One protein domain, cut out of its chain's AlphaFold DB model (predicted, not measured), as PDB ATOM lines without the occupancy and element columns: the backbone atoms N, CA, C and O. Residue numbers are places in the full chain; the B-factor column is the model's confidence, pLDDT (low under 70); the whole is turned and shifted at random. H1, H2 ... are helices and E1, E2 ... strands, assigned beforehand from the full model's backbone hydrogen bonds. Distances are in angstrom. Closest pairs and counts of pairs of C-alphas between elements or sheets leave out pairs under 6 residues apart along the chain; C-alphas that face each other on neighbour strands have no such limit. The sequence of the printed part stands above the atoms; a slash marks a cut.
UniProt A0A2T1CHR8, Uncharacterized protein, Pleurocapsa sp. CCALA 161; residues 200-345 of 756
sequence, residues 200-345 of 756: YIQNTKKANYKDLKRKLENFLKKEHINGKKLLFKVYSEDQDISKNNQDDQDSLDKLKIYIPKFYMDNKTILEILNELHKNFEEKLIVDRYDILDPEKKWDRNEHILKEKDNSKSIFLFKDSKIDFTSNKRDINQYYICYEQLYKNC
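Overview. This is residues 200 to 345 of the 756 residues of an uncharacterized protein of Pleurocapsa sp. CCALA 161 (UniProt A0A2T1CHR8). A twisted sheet of five strands, curled like part of a barrel, has H1 and H3 packed on one face. The long hairpin of E4 and E5 makes the longest axis, and residues 242 to 248 and 298 to 303 stick out. The printed part has 146 residues, with four named helices and five named strands in the order E1 H1 E2 H2 H3 E3 H4 E4 E5. The mixed sheet has the order E1 E5 E4 E2 E3, and the class is mixed, helices and strands. The whole is compact, with a radius of gyration of the C-alphas of 16.0 A and spans of 50 by 37 by 32 A.

Along the chain. Find C-alpha 200 at (228.874, 216.889, 295.833), where E1, residues 200 to 203, begins. H1, residues 209 to 222, covers 20.1 A, and E2, residues 229 to 234, covers 16.3 A. H2 is residues 246 to 255, and H3, residues 269 to 279, covers 14.9 A. E3 is residues 284 to 286, and H4 is residues 301 to 307. E4, residues 308 to 323, covers 39.5 A and bends by 66 degrees at residue 311. E5, residues 328 to 344, covers 25.6 A, bends by 118 degrees at residue 331, and ends at C-alpha 344, (211.820, 225.400, 307.115).

Arrangement. Start at edge strand E1, antiparallel to E5, with N 200 and O 337 3.0 A apart. E5 and E4 form an antiparallel hairpin, with N 317 and O 336 3.0 A apart. E4 and E2 are parallel, with N 314 and O 231 2.8 A apart; E2 and edge strand E3 are parallel, with N 232 and O 285 2.8 A apart. H1 and H3 on one face make two layers, helices over a sheet. H1 has a height over the sheet of 7.7 A and is over none of the strands, only just, with 2 C-alphas falling on E4. H3, height 9.3 A, is over E2 and E3; its closest C-alphas to E3 are His 277 and Val 286, 5.5 A. H1 and H3 are close but not clearly touching, Tyr 209 and Ile 272 being their closest C-alphas at 7.0 A. H2 only grazes the sheet with residues 252 to 255, and H4 with 304 to 307. Every O i to N i+4 pair is within hydrogen-bond range in H1 and H3; H4 has 2 of 3, and H2 has 2 of 6 beside 4 of 7 O i to N i+3 pairs.

Size, cuts and confidence. The C-alphas of Asp 299 and Thr 325, the farthest apart, are 51.1 A apart. The printed part has no cut. The links E2 to H2, H2 to H3 and E3 to H4 are long. Confidence is under 70 at residues 224 to 225, 237 to 250 and 289 to 305.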
ATOM      1  N   TYR A 200     228.707 217.803 296.962       97.75
ATOM      2  CA  TYR A 200     228.874 216.889 295.833       97.75
ATOM      3  C   TYR A 200     227.547 216.715 295.092       97.75
ATOM      4  O   TYR A 200     226.493 216.586 295.709       97.75
ATOM      5  N   ILE A 201     227.609 216.708 293.764       97.94
ATOM      6  CA  ILE A 201     226.513 216.342 292.863       97.94
ATOM      7  C   ILE A 201     227.153 215.510 291.769       97.94
ATOM      8  O   ILE A 201     228.110 215.973 291.149       97.94
ATOM      9  N   GLN A 202     226.646 214.304 291.534       97.31
ATOM     10  CA  GLN A 202     227.146 213.461 290.454       97.31
ATOM     11  C   GLN A 202     226.070 212.497 289.975       97.31
ATOM     12  O   GLN A 202     225.368 211.885 290.781       97.31
ATOM     13  N   ASN A 203     225.965 212.329 288.656       97.50
ATOM     14  CA  ASN A 203     225.070 211.347 288.048       97.50
ATOM     15  C   ASN A 203     225.382 209.946 288.603       97.50
ATOM     16  O   ASN A 203     226.550 209.562 288.638       97.50
ATOM     17  N   THR A 204     224.372 209.170 289.001       97.12
ATOM     18  CA  THR A 204     224.559 207.865 289.664       97.12
ATOM     19  C   THR A 204     225.382 206.884 288.824       97.12
ATOM     20  O   THR A 204     226.164 206.124 289.379       97.12
ATOM     21  N   LYS A 205     225.304 206.954 287.486       96.50
ATOM     22  CA  LYS A 205     226.100 206.121 286.559       96.50
ATOM     23  C   LYS A 205     227.578 206.534 286.474       96.50
ATOM     24  O   LYS A 205     228.396 205.762 285.985       96.50
ATOM     25  N   LYS A 206     227.912 207.761 286.889       96.50
ATOM     26  CA  LYS A 206     229.271 208.345 286.890       96.50
ATOM     27  C   LYS A 206     229.813 208.584 288.306       96.50
ATOM     28  O   LYS A 206     230.878 209.189 288.463       96.50
ATOM     29  N   ALA A 207     229.069 208.189 289.334       97.12
ATOM     30  CA  ALA A 207     229.474 208.356 290.713       97.12
ATOM     31  C   ALA A 207     230.626 207.409 291.058       97.12
ATOM     32  O   ALA A 207     230.793 206.343 290.469       97.12
ATOM     33  N   ASN A 208     231.476 207.848 291.983       96.50
ATOM     34  CA  ASN A 208     232.517 207.016 292.562       96.50
ATOM     35  C   ASN A 208     232.836 207.514 293.974       96.50
ATOM     36  O   ASN A 208     232.823 208.715 294.256       96.50
ATOM     37  N   TYR A 209     233.147 206.581 294.865       97.25
ATOM     38  CA  TYR A 209     233.405 206.857 296.267       97.25
ATOM     39  C   TYR A 209     234.650 207.732 296.472       97.25
ATOM     40  O   TYR A 209     234.678 208.561 297.383       97.25
ATOM     41  N   LYS A 210     235.678 207.585 295.621       97.56
ATOM     42  CA  LYS A 210     236.923 208.366 295.734       97.56
ATOM     43  C   LYS A 210     236.660 209.865 295.600       97.56
ATOM     44  O   LYS A 210     237.218 210.639 296.377       97.56
ATOM     45  N   ASP A 211     235.810 210.272 294.658       95.88
ATOM     46  CA  ASP A 211     235.491 211.684 294.459       95.88
ATOM     47  C   ASP A 211     234.595 212.243 295.569       95.88
ATOM     48  O   ASP A 211     234.913 213.295 296.125       95.88
ATOM     49  N   LEU A 212     233.561 211.500 295.989       97.25
ATOM     50  CA  LEU A 212     232.753 211.863 297.160       97.25
ATOM     51  C   LEU A 212     233.637 212.056 298.404       97.25
ATOM     52  O   LEU A 212     233.546 213.090 299.069       97.25
ATOM     53  N   LYS A 213     234.535 211.101 298.691       97.69
ATOM     54  CA  LYS A 213     235.489 211.187 299.807       97.69
ATOM     55  C   LYS A 213     236.366 212.435 299.691       97.69
ATOM     56  O   LYS A 213     236.503 213.156 300.671       97.69
ATOM     57  N   ARG A 214     236.934 212.709 298.512       96.69
ATOM     58  CA  ARG A 214     237.801 213.872 298.251       96.69
ATOM     59  C   ARG A 214     237.070 215.201 298.462       96.69
ATOM     60  O   ARG A 214     237.600 216.096 299.116       96.69
ATOM     61  N   LYS A 215     235.856 215.336 297.920       96.00
ATOM     62  CA  LYS A 215     235.023 216.543 298.053       96.00
ATOM     63  C   LYS A 215     234.626 216.769 299.517       96.00
ATOM     64  O   LYS A 215     234.784 217.879 300.020       96.00
ATOM     65  N   LEU A 216     234.226 215.707 300.219       96.19
ATOM     66  CA  LEU A 216     233.905 215.734 301.647       96.19
ATOM     67  C   LEU A 216     235.131 216.047 302.524       96.19
ATOM     68  O   LEU A 216     235.034 216.845 303.448       96.19
ATOM     69  N   GLU A 217     236.303 215.487 302.220       95.81
ATOM     70  CA  GLU A 217     237.549 215.784 302.934       95.81
ATOM     71  C   GLU A 217     237.958 217.255 302.777       95.81
ATOM     72  O   GLU A 217     238.337 217.896 303.756       95.81
ATOM     73  N   ASN A 218     237.845 217.810 301.567       93.44
ATOM     74  CA  ASN A 218     238.108 219.226 301.305       93.44
ATOM     75  C   ASN A 218     237.117 220.134 302.047       93.44
ATOM     76  O   ASN A 218     237.522 221.133 302.638       93.44
ATOM     77  N   PHE A 219     235.837 219.759 302.072       94.75
ATOM     78  CA  PHE A 219     234.806 220.448 302.842       94.75
ATOM     79  C   PHE A 219     235.132 220.460 304.348       94.75
ATOM     80  O   PHE A 219     235.262 221.522 304.953       94.75
ATOM     81  N   LEU A 220     235.416 219.289 304.927       93.69
ATOM     82  CA  LEU A 220     235.799 219.103 306.336       93.69
ATOM     83  C   LEU A 220     237.204 219.638 306.695       93.69
ATOM     84  O   LEU A 220     237.637 219.507 307.844       93.69
ATOM     85  N   LYS A 221     237.959 220.174 305.727       92.38
ATOM     86  CA  LYS A 221     239.194 220.949 305.951       92.38
ATOM     87  C   LYS A 221     238.930 222.455 305.974       92.38
ATOM     88  O   LYS A 221     239.612 223.150 306.716       92.38
ATOM     89  N   LYS A 222     237.973 222.944 305.173       87.06
ATOM     90  CA  LYS A 222     237.554 224.357 305.151       87.06
ATOM     91  C   LYS A 222     236.678 224.717 306.355       87.06
ATOM     92  O   LYS A 222     236.819 225.801 306.910       87.06
ATOM     93  N   GLU A 223     235.783 223.819 306.761       81.81
ATOM     94  CA  GLU A 223     234.901 224.035 307.910       81.81
ATOM     95  C   GLU A 223     235.651 223.851 309.239       81.81
ATOM     96  O   GLU A 223     236.077 222.747 309.588       81.81
ATOM     97  N   HIS A 224     235.767 224.931 310.017       67.94
ATOM     98  CA  HIS A 224     236.241 224.872 311.398       67.94
ATOM     99  C   HIS A 224     235.169 224.250 312.299       67.94
ATOM    100  O   HIS A 224     234.250 224.925 312.761       67.94
ATOM    101  N   ILE A 225     235.305 222.955 312.579       68.12
ATOM    102  CA  ILE A 225     234.483 222.273 313.580       68.12
ATOM    103  C   ILE A 225     235.145 222.462 314.952       68.12
ATOM    104  O   ILE A 225     236.277 222.030 315.166       68.12
ATOM    105  N   ASN A 226     234.454 223.137 315.878       77.38
ATOM    106  CA  ASN A 226     234.969 223.534 317.200       77.38
ATOM    107  C   ASN A 226     235.071 222.341 318.175       77.38
ATOM    108  O   ASN A 226     234.364 222.289 319.179       77.38
ATOM    109  N   GLY A 227     235.880 221.331 317.841       81.75
ATOM    110  CA  GLY A 227     236.020 220.073 318.591       81.75
ATOM    111  C   GLY A 227     234.799 219.142 318.538       81.75
ATOM    112  O   GLY A 227     234.870 218.014 319.016       81.75
ATOM    113  N   LYS A 228     233.689 219.599 317.951       88.19
ATOM    114  CA  LYS A 228     232.485 218.804 317.688       88.19
ATOM    115  C   LYS A 228     232.619 217.988 316.400       88.19
ATOM    116  O   LYS A 228     233.496 218.244 315.580       88.19
ATOM    117  N   LYS A 229     231.704 217.038 316.204       90.81
ATOM    118  CA  LYS A 229     231.562 216.235 314.981       90.81
ATOM    119  C   LYS A 229     230.272 216.594 314.245       90.81
ATOM    120  O   LYS A 229     229.243 216.844 314.875       90.81
ATOM    121  N   LEU A 230     230.306 216.574 312.913       91.88
ATOM    122  CA  LEU A 230     229.106 216.726 312.085       91.88
ATOM    123  C   LEU A 230     228.396 215.381 311.929       91.88
ATOM    124  O   LEU A 230     229.037 214.352 311.722       91.88
ATOM    125  N   LEU A 231     227.067 215.379 311.983       90.75
ATOM    126  CA  LEU A 231     226.287 214.203 311.601       90.75
ATOM    127  C   LEU A 231     226.322 214.046 310.074       90.75
ATOM    128  O   LEU A 231     225.929 214.971 309.371       90.75
ATOM    129  N   PHE A 232     226.744 212.890 309.567       93.69
ATOM    130  CA  PHE A 232     226.573 212.485 308.169       93.69
ATOM    131  C   PHE A 232     225.455 211.448 308.085       93.69
ATOM    132  O   PHE A 232     225.520 210.420 308.760       93.69
ATOM    133  N   LYS A 233     224.445 211.694 307.250       90.31
ATOM    134  CA  LYS A 233     223.220 210.896 307.190       90.31
ATOM    135  C   LYS A 233     222.791 210.640 305.747       90.31
ATOM    136  O   LYS A 233     222.885 211.519 304.895       90.31
ATOM    137  N   VAL A 234     222.293 209.437 305.478       92.25
ATOM    138  CA  VAL A 234     221.615 209.123 304.212       92.25
ATOM    139  C   VAL A 234     220.120 209.303 304.418       92.25
ATOM    140  O   VAL A 234     219.572 208.820 305.407       92.25
ATOM    141  N   TYR A 235     219.454 209.986 303.491       89.75
ATOM    142  CA  TYR A 235     217.997 210.005 303.447       89.75
ATOM    143  C   TYR A 235     217.534 208.659 302.867       89.75
ATOM    144  O   TYR A 235     217.755 208.408 301.684       89.75
ATOM    145  N   SER A 236     216.996 207.748 303.686       83.38
ATOM    146  CA  SER A 236     216.733 206.349 303.295       83.38
ATOM    147  C   SER A 236     215.332 205.850 303.663       83.38
ATOM    148  O   SER A 236     214.666 206.414 304.527       83.38
ATOM    149  N   GLU A 237     214.885 204.778 302.996       65.88
ATOM    150  CA  GLU A 237     213.534 204.206 303.160       65.88
ATOM    151  C   GLU A 237     213.251 203.684 304.572       65.88
ATOM    152  O   GLU A 237     212.169 203.935 305.094       65.88
ATOM    153  N   ASP A 238     214.234 203.065 305.229       58.16
ATOM    154  CA  ASP A 238     214.083 202.453 306.560       58.16
ATOM    155  C   ASP A 238     213.895 203.464 307.719       58.16
ATOM    156  O   ASP A 238     214.005 203.098 308.896       58.16
ATOM    157  N   GLN A 239     213.670 204.749 307.420       57.50
ATOM    158  CA  GLN A 239     213.572 205.828 308.404       57.50
ATOM    159  C   GLN A 239     212.170 206.451 308.479       57.50
ATOM    160  O   GLN A 239     211.779 207.266 307.640       57.50
ATOM    161  N   ASP A 240     211.471 206.169 309.582       48.06
ATOM    162  CA  ASP A 240     210.369 206.987 310.113       48.06
ATOM    163  C   ASP A 240     210.926 208.349 310.600       48.06
ATOM    164  O   ASP A 240     211.069 208.585 311.800       48.06
ATOM    165  N   ILE A 241     211.302 209.253 309.684       46.22
ATOM    166  CA  ILE A 241     211.872 210.569 310.054       46.22
ATOM    167  C   ILE A 241     210.822 211.468 310.738       46.22
ATOM    168  O   ILE A 241     211.183 212.314 311.556       46.22
ATOM    169  N   SER A 242     209.530 211.255 310.470       42.59
ATOM    170  CA  SER A 242     208.421 211.814 311.257       42.59
ATOM    171  C   SER A 242     207.092 211.169 310.858       42.59
ATOM    172  O   SER A 242     206.640 211.407 309.745       42.59
ATOM    173  N   LYS A 243     206.407 210.453 311.761       44.69
ATOM    174  CA  LYS A 243     205.033 209.950 311.512       44.69
ATOM    175  C   LYS A 243     203.966 211.053 311.437       44.69
ATOM    176  O   LYS A 243     202.813 210.772 311.140       44.69
ATOM    177  N   ASN A 244     204.365 212.291 311.713       41.66
ATOM    178  CA  ASN A 244     203.479 213.365 312.136       41.66
ATOM    179  C   ASN A 244     202.956 214.274 311.005       41.66
ATOM    180  O   ASN A 244     202.340 215.285 311.324       41.66
ATOM    181  N   ASN A 245     203.242 213.984 309.726       48.34
ATOM    182  CA  ASN A 245     202.742 214.739 308.562       48.34
ATOM    183  C   ASN A 245     202.822 213.871 307.285       48.34
ATOM    184  O   ASN A 245     203.880 213.794 306.668       48.34
ATOM    185  N   GLN A 246     201.712 213.266 306.850       50.94
ATOM    186  CA  GLN A 246     201.690 212.455 305.616       50.94
ATOM    187  C   GLN A 246     202.012 213.278 304.352       50.94
ATOM    188  O   GLN A 246     202.654 212.778 303.433       50.94
ATOM    189  N   ASP A 247     201.605 214.552 304.300       50.38
ATOM    190  CA  ASP A 247     201.672 215.318 303.053       50.38
ATOM    191  C   ASP A 247     203.084 215.780 302.647       50.38
ATOM    192  O   ASP A 247     203.392 215.694 301.458       50.38
ATOM    193  N   ASP A 248     203.938 216.176 303.606       55.34
ATOM    194  CA  ASP A 248     205.378 216.441 303.389       55.34
ATOM    195  C   ASP A 248     206.170 215.137 303.110       55.34
ATOM    196  O   ASP A 248     207.260 215.184 302.542       55.34
ATOM    197  N   GLN A 249     205.675 213.970 303.554       59.97
ATOM    198  CA  GLN A 249     206.380 212.691 303.384       59.97
ATOM    199  C   GLN A 249     206.279 212.161 301.948       59.97
ATOM    200  O   GLN A 249     207.303 211.815 301.367       59.97
ATOM    201  N   ASP A 250     205.081 212.131 301.352       62.59
ATOM    202  CA  ASP A 250     204.852 211.526 300.024       62.59
ATOM    203  C   ASP A 250     205.738 212.107 298.901       62.59
ATOM    204  O   ASP A 250     206.086 211.409 297.944       62.59
ATOM    205  N   SER A 251     206.069 213.399 298.979       73.44
ATOM    206  CA  SER A 251     206.939 214.093 298.022       73.44
ATOM    207  C   SER A 251     208.408 213.765 298.276       73.44
ATOM    208  O   SER A 251     209.082 213.211 297.406       73.44
ATOM    209  N   LEU A 252     208.891 214.042 299.491       85.12
ATOM    210  CA  LEU A 252     210.286 213.830 299.878       85.12
ATOM    211  C   LEU A 252     210.698 212.355 299.809       85.12
ATOM    212  O   LEU A 252     211.868 212.059 299.576       85.12
ATOM    213  N   ASP A 253     209.761 211.415 299.942       86.69
ATOM    214  CA  ASP A 253     210.029 209.982 299.847       86.69
ATOM    215  C   ASP A 253     210.704 209.578 298.528       86.69
ATOM    216  O   ASP A 253     211.534 208.665 298.498       86.69
ATOM    217  N   LYS A 254     210.448 210.319 297.445       90.31
ATOM    218  CA  LYS A 254     211.068 210.095 296.133       90.31
ATOM    219  C   LYS A 254     212.588 210.377 296.151       90.31
ATOM    220  O   LYS A 254     213.316 209.819 295.321       90.31
ATOM    221  N   LEU A 255     213.095 211.113 297.148       93.62
ATOM    222  CA  LEU A 255     214.522 211.382 297.385       93.62
ATOM    223  C   LEU A 255     215.279 210.248 298.102       93.62
ATOM    224  O   LEU A 255     216.517 210.245 298.138       93.62
ATOM    225  N   LYS A 256     214.561 209.286 298.700       93.06
ATOM    226  CA  LYS A 256     215.142 208.233 299.550       93.06
ATOM    227  C   LYS A 256     216.062 207.290 298.773       93.06
ATOM    228  O   LYS A 256     215.738 206.826 297.684       93.06
ATOM    229  N   ILE A 257     217.203 206.952 299.367       93.00
ATOM    230  CA  ILE A 257     218.150 205.941 298.890       93.00
ATOM    231  C   ILE A 257     217.887 204.619 299.622       93.00
ATOM    232  O   ILE A 257     217.986 204.549 300.848       93.00
ATOM    233  N   TYR A 258     217.647 203.537 298.879       91.31
ATOM    234  CA  TYR A 258     217.618 202.184 299.445       91.31
ATOM    235  C   TYR A 258     219.056 201.682 299.665       91.31
ATOM    236  O   TYR A 258     219.687 201.140 298.754       91.31
ATOM    237  N   ILE A 259     219.599 201.891 300.869       90.88
ATOM    238  CA  ILE A 259     221.032 201.725 301.193       90.88
ATOM    239  C   ILE A 259     221.657 200.409 300.654       90.88
ATOM    240  O   ILE A 259     222.750 200.484 300.087       90.88
ATOM    241  N   PRO A 260     221.005 199.225 300.732       89.31
ATOM    242  CA  PRO A 260     221.575 197.978 300.200       89.31
ATOM    243  C   PRO A 260     221.539 197.782 298.667       89.31
ATOM    244  O   PRO A 260     222.172 196.848 298.186       89.31
ATOM    245  N   LYS A 261     220.782 198.581 297.895       92.00
ATOM    246  CA  LYS A 261     220.615 198.421 296.423       92.00
ATOM    247  C   LYS A 261     221.288 199.525 295.603       92.00
ATOM    248  O   LYS A 261     221.379 199.397 294.385       92.00
ATOM    249  N   PHE A 262     221.705 200.614 296.240       95.06
ATOM    250  CA  PHE A 262     222.380 201.734 295.587       95.06
ATOM    251  C   PHE A 262     223.904 201.600 295.734       95.06
ATOM    252  O   PHE A 262     224.395 201.075 296.737       95.06
ATOM    253  N   TYR A 263     224.644 202.057 294.720       96.94
ATOM    254  CA  TYR A 263     226.076 201.788 294.536       96.94
ATOM    255  C   TYR A 263     226.888 203.028 294.107       96.94
ATOM    256  O   TYR A 263     226.312 203.963 293.553       96.94
ATOM    257  N   MET A 264     228.206 202.987 294.354       97.00
ATOM    258  CA  MET A 264     229.317 203.798 293.813       97.00
ATOM    259  C   MET A 264     229.277 204.093 292.307       97.00
ATOM    260  O   MET A 264     228.477 204.907 291.866       97.00
ATOM    261  N   ASP A 265     230.198 203.610 291.466       93.94
ATOM    262  CA  ASP A 265     231.226 202.550 291.591       93.94
ATOM    263  C   ASP A 265     230.788 201.205 292.215       93.94
ATOM    264  O   ASP A 265     229.605 200.945 292.402       93.94
ATOM    265  N   ASN A 266     231.732 200.286 292.440       95.19
ATOM    266  CA  ASN A 266     231.470 198.888 292.785       95.19
ATOM    267  C   ASN A 266     231.102 198.633 294.260       95.19
ATOM    268  O   ASN A 266     230.960 197.471 294.639       95.19
ATOM    269  N   LYS A 267     230.966 199.678 295.086       96.88
ATOM    270  CA  LYS A 267     230.596 199.577 296.509       96.88
ATOM    271  C   LYS A 267     229.136 199.939 296.740       96.88
ATOM    272  O   LYS A 267     228.654 200.914 296.173       96.88
ATOM    273  N   THR A 268     228.449 199.223 297.620       95.81
ATOM    274  CA  THR A 268     227.132 199.624 298.142       95.81
ATOM    275  C   THR A 268     227.226 200.909 298.973       95.81
ATOM    276  O   THR A 268     228.271 201.220 299.553       95.81
ATOM    277  N   ILE A 269     226.111 201.635 299.127       95.31
ATOM    278  CA  ILE A 269     226.042 202.771 300.066       95.31
ATOM    279  C   ILE A 269     226.366 202.326 301.507       95.31
ATOM    280  O   ILE A 269     226.987 203.083 302.250       95.31
ATOM    281  N   LEU A 270     226.040 201.088 301.898       93.25
ATOM    282  CA  LEU A 270     226.392 200.543 303.218       93.25
ATOM    283  C   LEU A 270     227.913 200.432 303.430       93.25
ATOM    284  O   LEU A 270     228.433 200.843 304.469       93.25
ATOM    285  N   GLU A 271     228.643 199.901 302.448       95.19
ATOM    286  CA  GLU A 271     230.112 199.829 302.485       95.19
ATOM    287  C   GLU A 271     230.733 201.230 302.510       95.19
ATOM    288  O   GLU A 271     231.660 201.487 303.280       95.19
ATOM    289  N   ILE A 272     230.166 202.167 301.744       96.19
ATOM    290  CA  ILE A 272     230.572 203.577 301.739       96.19
ATOM    291  C   ILE A 272     230.391 204.212 303.120       96.19
ATOM    292  O   ILE A 272     231.310 204.873 303.591       96.19
ATOM    293  N   LEU A 273     229.268 203.991 303.812       95.00
ATOM    294  CA  LEU A 273     229.049 204.522 305.164       95.00
ATOM    295  C   LEU A 273     230.047 203.957 306.183       95.00
ATOM    296  O   LEU A 273     230.552 204.698 307.030       95.00
ATOM    297  N   ASN A 274     230.390 202.672 306.075       94.00
ATOM    298  CA  ASN A 274     231.431 202.060 306.900       94.00
ATOM    299  C   ASN A 274     232.817 202.668 306.630       94.00
ATOM    300  O   ASN A 274     233.560 202.958 307.571       94.00
ATOM    301  N   GLU A 275     233.161 202.923 305.365       96.38
ATOM    302  CA  GLU A 275     234.418 203.588 305.021       96.38
ATOM    303  C   GLU A 275     234.428 205.074 305.394       96.38
ATOM    304  O   GLU A 275     235.456 205.561 305.854       96.38
ATOM    305  N   LEU A 276     233.322 205.808 305.254       96.06
ATOM    306  CA  LEU A 276     233.215 207.193 305.722       96.06
ATOM    307  C   LEU A 276     233.410 207.276 307.237       96.06
ATOM    308  O   LEU A 276     234.192 208.106 307.692       96.06
ATOM    309  N   HIS A 277     232.780 206.381 308.003       93.88
ATOM    310  CA  HIS A 277     232.960 206.321 309.451       93.88
ATOM    311  C   HIS A 277     234.429 206.097 309.821       93.88
ATOM    312  O   HIS A 277     234.982 206.867 310.596       93.88
ATOM    313  N   LYS A 278     235.091 205.110 309.202       95.38
ATOM    314  CA  LYS A 278     236.507 204.809 309.459       95.38
ATOM    315  C   LYS A 278     237.462 205.928 309.016       95.38
ATOM    316  O   LYS A 278     238.478 206.154 309.660       95.38
ATOM    317  N   ASN A 279     237.187 206.594 307.895       96.25
ATOM    318  CA  ASN A 279     238.071 207.631 307.348       96.25
ATOM    319  C   ASN A 279     237.902 209.001 308.024       96.25
ATOM    320  O   ASN A 279     238.782 209.846 307.879       96.25
ATOM    321  N   PHE A 280     236.782 209.239 308.713       95.06
ATOM    322  CA  PHE A 280     236.435 210.540 309.283       95.06
ATOM    323  C   PHE A 280     235.941 210.452 310.738       95.06
ATOM    324  O   PHE A 280     235.234 211.350 311.179       95.06
ATOM    325  N   GLU A 281     236.311 209.416 311.496       91.94
ATOM    326  CA  GLU A 281     235.835 209.148 312.870       91.94
ATOM    327  C   GLU A 281     235.981 210.348 313.833       91.94
ATOM    328  O   GLU A 281     235.123 210.601 314.681       91.94
ATOM    329  N   GLU A 282     237.043 211.138 313.659       91.50
ATOM    330  CA  GLU A 282     237.319 212.351 314.440       91.50
ATOM    331  C   GLU A 282     236.429 213.550 314.067       91.50
ATOM    332  O   GLU A 282     236.290 214.473 314.863       91.50
ATOM    333  N   LYS A 283     235.830 213.556 312.867       93.38
ATOM    334  CA  LYS A 283     235.096 214.702 312.292       93.38
ATOM    335  C   LYS A 283     233.615 214.435 312.031       93.38
ATOM    336  O   LYS A 283     232.826 215.380 312.007       93.38
ATOM    337  N   LEU A 284     233.240 213.176 311.806       93.06
ATOM    338  CA  LEU A 284     231.899 212.752 311.423       93.06
ATOM    339  C   LEU A 284     231.338 211.707 312.384       93.06
ATOM    340  O   LEU A 284     231.935 210.660 312.629       93.06
ATOM    341  N   ILE A 285     230.107 211.945 312.816       90.69
ATOM    342  CA  ILE A 285     229.212 210.908 313.318       90.69
ATOM    343  C   ILE A 285     228.448 210.407 312.095       90.69
ATOM    344  O   ILE A 285     227.591 211.112 311.574       90.69
ATOM    345  N   VAL A 286     228.778 209.223 311.588       91.06
ATOM    346  CA  VAL A 286     228.061 208.639 310.445       91.06
ATOM    347  C   VAL A 286     226.878 207.831 310.966       91.06
ATOM    348  O   VAL A 286     227.080 206.900 311.748       91.06
ATOM    349  N   ASP A 287     225.670 208.162 310.505       84.06
ATOM    350  CA  ASP A 287     224.430 207.416 310.751       84.06
ATOM    351  C   ASP A 287     224.462 206.081 309.991       84.06
ATOM    352  O   ASP A 287     223.829 205.877 308.952       84.06
ATOM    353  N   ARG A 288     225.297 205.172 310.498       75.00
ATOM    354  CA  ARG A 288     225.269 203.760 310.152       75.00
ATOM    355  C   ARG A 288     224.072 203.173 310.875       75.00
ATOM    356  O   ARG A 288     224.155 202.876 312.064       75.00
ATOM    357  N   TYR A 289     222.973 203.016 310.149       62.59
ATOM    358  CA  TYR A 289     221.859 202.197 310.597       62.59
ATOM    359  C   TYR A 289     222.417 200.828 311.023       62.59
ATOM    360  O   TYR A 289     222.919 200.077 310.184       62.59
ATOM    361  N   ASP A 290     222.352 200.505 312.318       54.22
ATOM    362  CA  ASP A 290     222.615 199.153 312.814       54.22
ATOM    363  C   ASP A 290     221.415 198.284 312.397       54.22
ATOM    364  O   ASP A 290     220.543 197.950 313.196       54.22
ATOM    365  N   ILE A 291     221.384 197.910 311.109       51.19
ATOM    366  CA  ILE A 291     220.398 197.010 310.470       51.19
ATOM    367  C   ILE A 291     220.287 195.667 311.231       51.19
ATOM    368  O   ILE A 291     219.337 194.911 311.050       51.19
ATOM    369  N   LEU A 292     221.261 195.378 312.096       43.94
ATOM    370  CA  LEU A 292     221.420 194.141 312.848       43.94
ATOM    371  C   LEU A 292     220.896 194.192 314.296       43.94
ATOM    372  O   LEU A 292     220.819 193.129 314.904       43.94
ATOM    373  N   ASP A 293     220.564 195.360 314.874       51.47
ATOM    374  CA  ASP A 293     220.107 195.429 316.278       51.47
ATOM    375  C   ASP A 293     219.254 196.679 316.621       51.47
ATOM    376  O   ASP A 293     219.791 197.727 317.003       51.47
ATOM    377  N   PRO A 294     217.913 196.583 316.533       53.69
ATOM    378  CA  PRO A 294     217.003 197.669 316.904       53.69
ATOM    379  C   PRO A 294     216.968 198.008 318.404       53.69
ATOM    380  O   PRO A 294     216.543 199.110 318.750       53.69
ATOM    381  N   GLU A 295     217.382 197.104 319.298       54.31
ATOM    382  CA  GLU A 295     217.274 197.306 320.752       54.31
ATOM    383  C   GLU A 295     218.413 198.187 321.285       54.31
ATOM    384  O   GLU A 295     218.212 198.999 322.187       54.31
ATOM    385  N   LYS A 296     219.593 198.152 320.648       52.09
ATOM    386  CA  LYS A 296     220.729 199.043 320.971       52.09
ATOM    387  C   LYS A 296     220.563 200.498 320.493       52.09
ATOM    388  O   LYS A 296     221.480 201.308 320.649       52.09
ATOM    389  N   LYS A 297     219.407 200.849 319.917       53.31
ATOM    390  CA  LYS A 297     219.141 202.131 319.237       53.31
ATOM    391  C   LYS A 297     219.021 203.343 320.176       53.31
ATOM    392  O   LYS A 297     219.108 204.467 319.688       53.31
ATOM    393  N   TRP A 298     218.825 203.144 321.486       46.25
ATOM    394  CA  TRP A 298     218.575 204.241 322.440       46.25
ATOM    395  C   TRP A 298     219.817 204.672 323.245       46.25
ATOM    396  O   TRP A 298     220.179 205.848 323.209       46.25
ATOM    397  N   ASP A 299     220.525 203.735 323.892       48.09
ATOM    398  CA  ASP A 299     221.632 204.037 324.827       48.09
ATOM    399  C   ASP A 299     222.836 204.756 324.195       48.09
ATOM    400  O   ASP A 299     223.543 205.509 324.865       48.09
ATOM    401  N   ARG A 300     223.091 204.573 322.892       52.12
ATOM    402  CA  ARG A 300     224.208 205.264 322.221       52.12
ATOM    403  C   ARG A 300     223.966 206.765 322.022       52.12
ATOM    404  O   ARG A 300     224.930 207.504 321.813       52.12
ATOM    405  N   ASN A 301     222.717 207.229 322.077       56.00
ATOM    406  CA  ASN A 301     222.377 208.583 321.641       56.00
ATOM    407  C   ASN A 301     222.893 209.672 322.591       56.00
ATOM    408  O   ASN A 301     223.342 210.704 322.106       56.00
ATOM    409  N   GLU A 302     222.908 209.470 323.913       59.91
ATOM    410  CA  GLU A 302     223.294 210.548 324.842       59.91
ATOM    411  C   GLU A 302     224.755 211.001 324.711       59.91
ATOM    412  O   GLU A 302     225.048 212.192 324.833       59.91
ATOM    413  N   HIS A 303     225.686 210.076 324.460       61.28
ATOM    414  CA  HIS A 303     227.090 210.428 324.221       61.28
ATOM    415  C   HIS A 303     227.284 211.046 322.831       61.28
ATOM    416  O   HIS A 303     227.946 212.075 322.701       61.28
ATOM    417  N   ILE A 304     226.627 210.481 321.814       65.62
ATOM    418  CA  ILE A 304     226.624 211.004 320.441       65.62
ATOM    419  C   ILE A 304     226.104 212.452 320.394       65.62
ATOM    420  O   ILE A 304     226.708 213.304 319.745       65.62
ATOM    421  N   LEU A 305     225.033 212.766 321.130       67.50
ATOM    422  CA  LEU A 305     224.435 214.106 321.197       67.50
ATOM    423  C   LEU A 305     225.340 215.155 321.869       67.50
ATOM    424  O   LEU A 305     225.189 216.342 321.584       67.50
ATOM    425  N   LYS A 306     226.285 214.746 322.730       74.88
ATOM    426  CA  LYS A 306     227.248 215.657 323.382       74.88
ATOM    427  C   LYS A 306     228.412 216.034 322.460       74.88
ATOM    428  O   LYS A 306     228.854 217.181 322.485       74.88
ATOM    429  N   GLU A 307     228.882 215.100 321.630       79.38
ATOM    430  CA  GLU A 307     229.943 215.352 320.636       79.38
ATOM    431  C   GLU A 307     229.425 216.017 319.347       79.38
ATOM    432  O   GLU A 307     230.197 216.634 318.611       79.38
ATOM    433  N   LYS A 308     228.123 215.906 319.064       82.38
ATOM    434  CA  LYS A 308     227.486 216.423 317.849       82.38
ATOM    435  C   LYS A 308     227.373 217.956 317.826       82.38
ATOM    436  O   LYS A 308     227.019 218.619 318.809       82.38
ATOM    437  N   ASP A 309     227.607 218.532 316.649       82.88
ATOM    438  CA  ASP A 309     227.080 219.848 316.284       82.88
ATOM    439  C   ASP A 309     225.594 219.722 315.909       82.88
ATOM    440  O   ASP A 309     225.235 219.044 314.945       82.88
ATOM    441  N   ASN A 310     224.708 220.327 316.703       79.88
ATOM    442  CA  ASN A 310     223.264 220.294 316.457       79.88
ATOM    443  C   ASN A 310     222.802 221.363 315.462       79.88
ATOM    444  O   ASN A 310     221.679 221.283 314.973       79.88
ATOM    445  N   SER A 311     223.659 222.330 315.126       82.56
ATOM    446  CA  SER A 311     223.295 223.404 314.207       82.56
ATOM    447  C   SER A 311     223.285 222.962 312.740       82.56
ATOM    448  O   SER A 311     222.623 223.600 311.921       82.56
ATOM    449  N   LYS A 312     223.960 221.854 312.400       89.75
ATOM    450  CA  LYS A 312     224.126 221.394 311.017       89.75
ATOM    451  C   LYS A 312     224.419 219.900 310.872       89.75
ATOM    452  O   LYS A 312     224.989 219.259 311.751       89.75
ATOM    453  N   SER A 313     224.071 219.357 309.708       91.75
ATOM    454  CA  SER A 313     224.341 217.966 309.317       91.75
ATOM    455  C   SER A 313     224.568 217.845 307.818       91.75
ATOM    456  O   SER A 313     224.083 218.653 307.037       91.75
ATOM    457  N   ILE A 314     225.306 216.822 307.405       95.56
ATOM    458  CA  ILE A 314     225.543 216.489 306.006       95.56
ATOM    459  C   ILE A 314     224.553 215.403 305.592       95.56
ATOM    460  O   ILE A 314     224.522 214.330 306.196       95.56
ATOM    461  N   PHE A 315     223.774 215.671 304.547       95.25
ATOM    462  CA  PHE A 315     222.829 214.723 303.965       95.25
ATOM    463  C   PHE A 315     223.296 214.235 302.601       95.25
ATOM    464  O   PHE A 315     223.682 215.042 301.759       95.25
ATOM    465  N   LEU A 316     223.179 212.925 302.378       96.94
ATOM    466  CA  LEU A 316     223.269 212.272 301.073       96.94
ATOM    467  C   LEU A 316     221.885 211.739 300.673       96.94
ATOM    468  O   LEU A 316     221.281 210.964 301.415       96.94
ATOM    469  N   PHE A 317     221.404 212.120 299.495       96.75
ATOM    470  CA  PHE A 317     220.134 211.655 298.931       96.75
ATOM    471  C   PHE A 317     220.234 211.504 297.402       96.75
ATOM    472  O   PHE A 317     221.293 211.773 296.822       96.75
ATOM    473  N   LYS A 318     219.172 211.012 296.747       96.94
ATOM    474  CA  LYS A 318     219.102 210.920 295.278       96.94
ATOM    475  C   LYS A 318     218.021 211.832 294.708       96.94
ATOM    476  O   LYS A 318     216.951 211.911 295.284       96.94
ATOM    477  N   ASP A 319     218.244 212.418 293.541       97.88
ATOM    478  CA  ASP A 319     217.199 213.106 292.764       97.88
ATOM    479  C   ASP A 319     217.315 212.710 291.278       97.88
ATOM    480  O   ASP A 319     218.251 212.014 290.880       97.88
ATOM    481  N   SER A 320     216.344 213.087 290.453       97.25
ATOM    482  CA  SER A 320     216.291 212.867 289.006       97.25
ATOM    483  C   SER A 320     216.466 214.202 288.279       97.25
ATOM    484  O   SER A 320     215.960 215.224 288.738       97.25
ATOM    485  N   LYS A 321     217.144 214.213 287.125       96.50
ATOM    486  CA  LYS A 321     217.070 215.374 286.219       96.50
ATOM    487  C   LYS A 321     215.626 215.543 285.721       96.50
ATOM    488  O   LYS A 321     214.833 214.600 285.741       96.50
ATOM    489  N   ILE A 322     215.281 216.752 285.300       95.00
ATOM    490  CA  ILE A 322     213.983 217.071 284.707       95.00
ATOM    491  C   ILE A 322     214.043 216.791 283.200       95.00
ATOM    492  O   ILE A 322     214.942 217.279 282.513       95.00
ATOM    493  N   ASP A 323     213.071 216.049 282.671       92.88
ATOM    494  CA  ASP A 323     212.766 216.052 281.241       92.88
ATOM    495  C   ASP A 323     211.845 217.239 280.931       92.88
ATOM    496  O   ASP A 323     210.626 217.166 281.092       92.88
ATOM    497  N   PHE A 324     212.437 218.335 280.458       86.00
ATOM    498  CA  PHE A 324     211.735 219.570 280.096       86.00
ATOM    499  C   PHE A 324     210.771 219.434 278.910       86.00
ATOM    500  O   PHE A 324     210.005 220.358 278.645       86.00
ATOM    501  N   THR A 325     210.783 218.313 278.178       86.50
ATOM    502  CA  THR A 325     209.804 218.074 277.104       86.50
ATOM    503  C   THR A 325     208.476 217.543 277.634       86.50
ATOM    504  O   THR A 325     207.434 217.792 277.028       86.50
ATOM    505  N   SER A 326     208.496 216.839 278.771       86.94
ATOM    506  CA  SER A 326     207.309 216.228 279.382       86.94
ATOM    507  C   SER A 326     206.982 216.741 280.789       86.94
ATOM    508  O   SER A 326     205.915 216.413 281.305       86.94
ATOM    509  N   ASN A 327     207.873 217.542 281.389       85.81
ATOM    510  CA  ASN A 327     207.888 217.929 282.803       85.81
ATOM    511  C   ASN A 327     207.835 216.717 283.751       85.81
ATOM    512  O   ASN A 327     207.140 216.741 284.762       85.81
ATOM    513  N   LYS A 328     208.569 215.646 283.415       91.94
ATOM    514  CA  LYS A 328     208.667 214.410 284.214       91.94
ATOM    515  C   LYS A 328     210.100 214.126 284.654       91.94
ATOM    516  O   LYS A 328     211.050 214.778 284.223       91.94
ATOM    517  N   ARG A 329     210.254 213.132 285.529       92.44
ATOM    518  CA  ARG A 329     211.555 212.609 285.966       92.44
ATOM    519  C   ARG A 329     212.287 211.956 284.790       92.44
ATOM    520  O   ARG A 329     211.779 211.008 284.194       92.44
ATOM    521  N   ASP A 330     213.493 212.431 284.500       94.38
ATOM    522  CA  ASP A 330     214.450 211.785 283.600       94.38
ATOM    523  C   ASP A 330     214.960 210.468 284.236       94.38
ATOM    524  O   ASP A 330     215.048 210.320 285.458       94.38
ATOM    525  N   ILE A 331     215.359 209.506 283.402       94.56
ATOM    526  CA  ILE A 331     216.066 208.278 283.807       94.56
ATOM    527  C   ILE A 331     217.444 208.546 284.447       94.56
ATOM    528  O   ILE A 331     218.063 207.649 285.026       94.56
ATOM    529  N   ASN A 332     217.979 209.755 284.285       96.56
ATOM    530  CA  ASN A 332     219.260 210.190 284.814       96.56
ATOM    531  C   ASN A 332     219.107 210.684 286.254       96.56
ATOM    532  O   ASN A 332     218.745 211.831 286.510       96.56
ATOM    533  N   GLN A 333     219.434 209.796 287.189       97.12
ATOM    534  CA  GLN A 333     219.491 210.094 288.615       97.12
ATOM    535  C   GLN A 333     220.858 210.653 289.023       97.12
ATOM    536  O   GLN A 333     221.878 210.377 288.387       97.12
ATOM    537  N   TYR A 334     220.875 211.409 290.116       98.31
ATOM    538  CA  TYR A 334     222.047 212.055 290.696       98.31
ATOM    539  C   TYR A 334     222.107 211.754 292.189       98.31
ATOM    540  O   TYR A 334     221.091 211.828 292.875       98.31
ATOM    541  N   TYR A 335     223.298 211.444 292.697       98.50
ATOM    542  CA  TYR A 335     223.569 211.528 294.127       98.50
ATOM    543  C   TYR A 335     223.914 212.968 294.475       98.50
ATOM    544  O   TYR A 335     224.803 213.562 293.855       98.50
ATOM    545  N   ILE A 336     223.240 213.500 295.488       98.50
ATOM    546  CA  ILE A 336     223.420 214.863 295.974       98.50
ATOM    547  C   ILE A 336     223.835 214.789 297.441       98.50
ATOM    548  O   ILE A 336     223.156 214.174 298.262       98.50
ATOM    549  N   CYS A 337     224.970 215.410 297.758       98.44
ATOM    550  CA  CYS A 337     225.487 215.563 299.109       98.44
ATOM    551  C   CYS A 337     225.617 217.051 299.442       98.44
ATOM    552  O   CYS A 337     226.247 217.807 298.691       98.44
ATOM    553  N   TYR A 338     225.046 217.477 300.566       98.00
ATOM    554  CA  TYR A 338     225.081 218.870 301.012       98.00
ATOM    555  C   TYR A 338     225.075 218.967 302.543       98.00
ATOM    556  O   TYR A 338     224.544 218.096 303.228       98.00
ATOM    557  N   GLU A 339     225.676 220.024 303.084       96.69
ATOM    558  CA  GLU A 339     225.508 220.422 304.481       96.69
ATOM    559  C   GLU A 339     224.165 221.141 304.608       96.69
ATOM    560  O   GLU A 339     224.022 222.264 304.132       96.69
ATOM    561  N   GLN A 340     223.185 220.510 305.248       94.81
ATOM    562  CA  GLN A 340     221.930 221.136 305.634       94.81
ATOM    563  C   GLN A 340     222.178 222.092 306.807       94.81
ATOM    564  O   GLN A 340     222.540 221.671 307.911       94.81
ATOM    565  N   LEU A 341     221.943 223.381 306.557       93.69
ATOM    566  CA  LEU A 341     222.080 224.454 307.541       93.69
ATOM    567  C   LEU A 341     220.727 224.832 308.144       93.69
ATOM    568  O   LEU A 341     220.617 224.977 309.358       93.69
ATOM    569  N   TYR A 342     219.698 224.952 307.302       94.44
ATOM    570  CA  TYR A 342     218.373 225.407 307.710       94.44
ATOM    571  C   TYR A 342     217.282 224.466 307.212       94.44
ATOM    572  O   TYR A 342     217.265 224.080 306.041       94.44
ATOM    573  N   LYS A 343     216.346 224.145 308.109       93.25
ATOM    574  CA  LYS A 343     215.062 223.509 307.806       93.25
ATOM    575  C   LYS A 343     213.934 224.516 308.004       93.25
ATOM    576  O   LYS A 343     213.876 225.176 309.041       93.25
ATOM    577  N   ASN A 344     213.031 224.599 307.038       92.81
ATOM    578  CA  ASN A 344     211.820 225.400 307.115       92.81
ATOM    579  C   ASN A 344     210.792 224.681 307.998       92.81
ATOM    580  O   ASN A 344     210.285 223.605 307.661       92.81
ATOM    581  N   CYS A 345     210.499 225.277 309.148       90.81
ATOM    582  CA  CYS A 345     209.607 224.729 310.161       90.81
ATOM    583  C   CYS A 345     208.402 225.644 310.427       90.81
ATOM    584  O   CYS A 345     207.864 225.599 311.531       90.81
TER     585      CYS A 345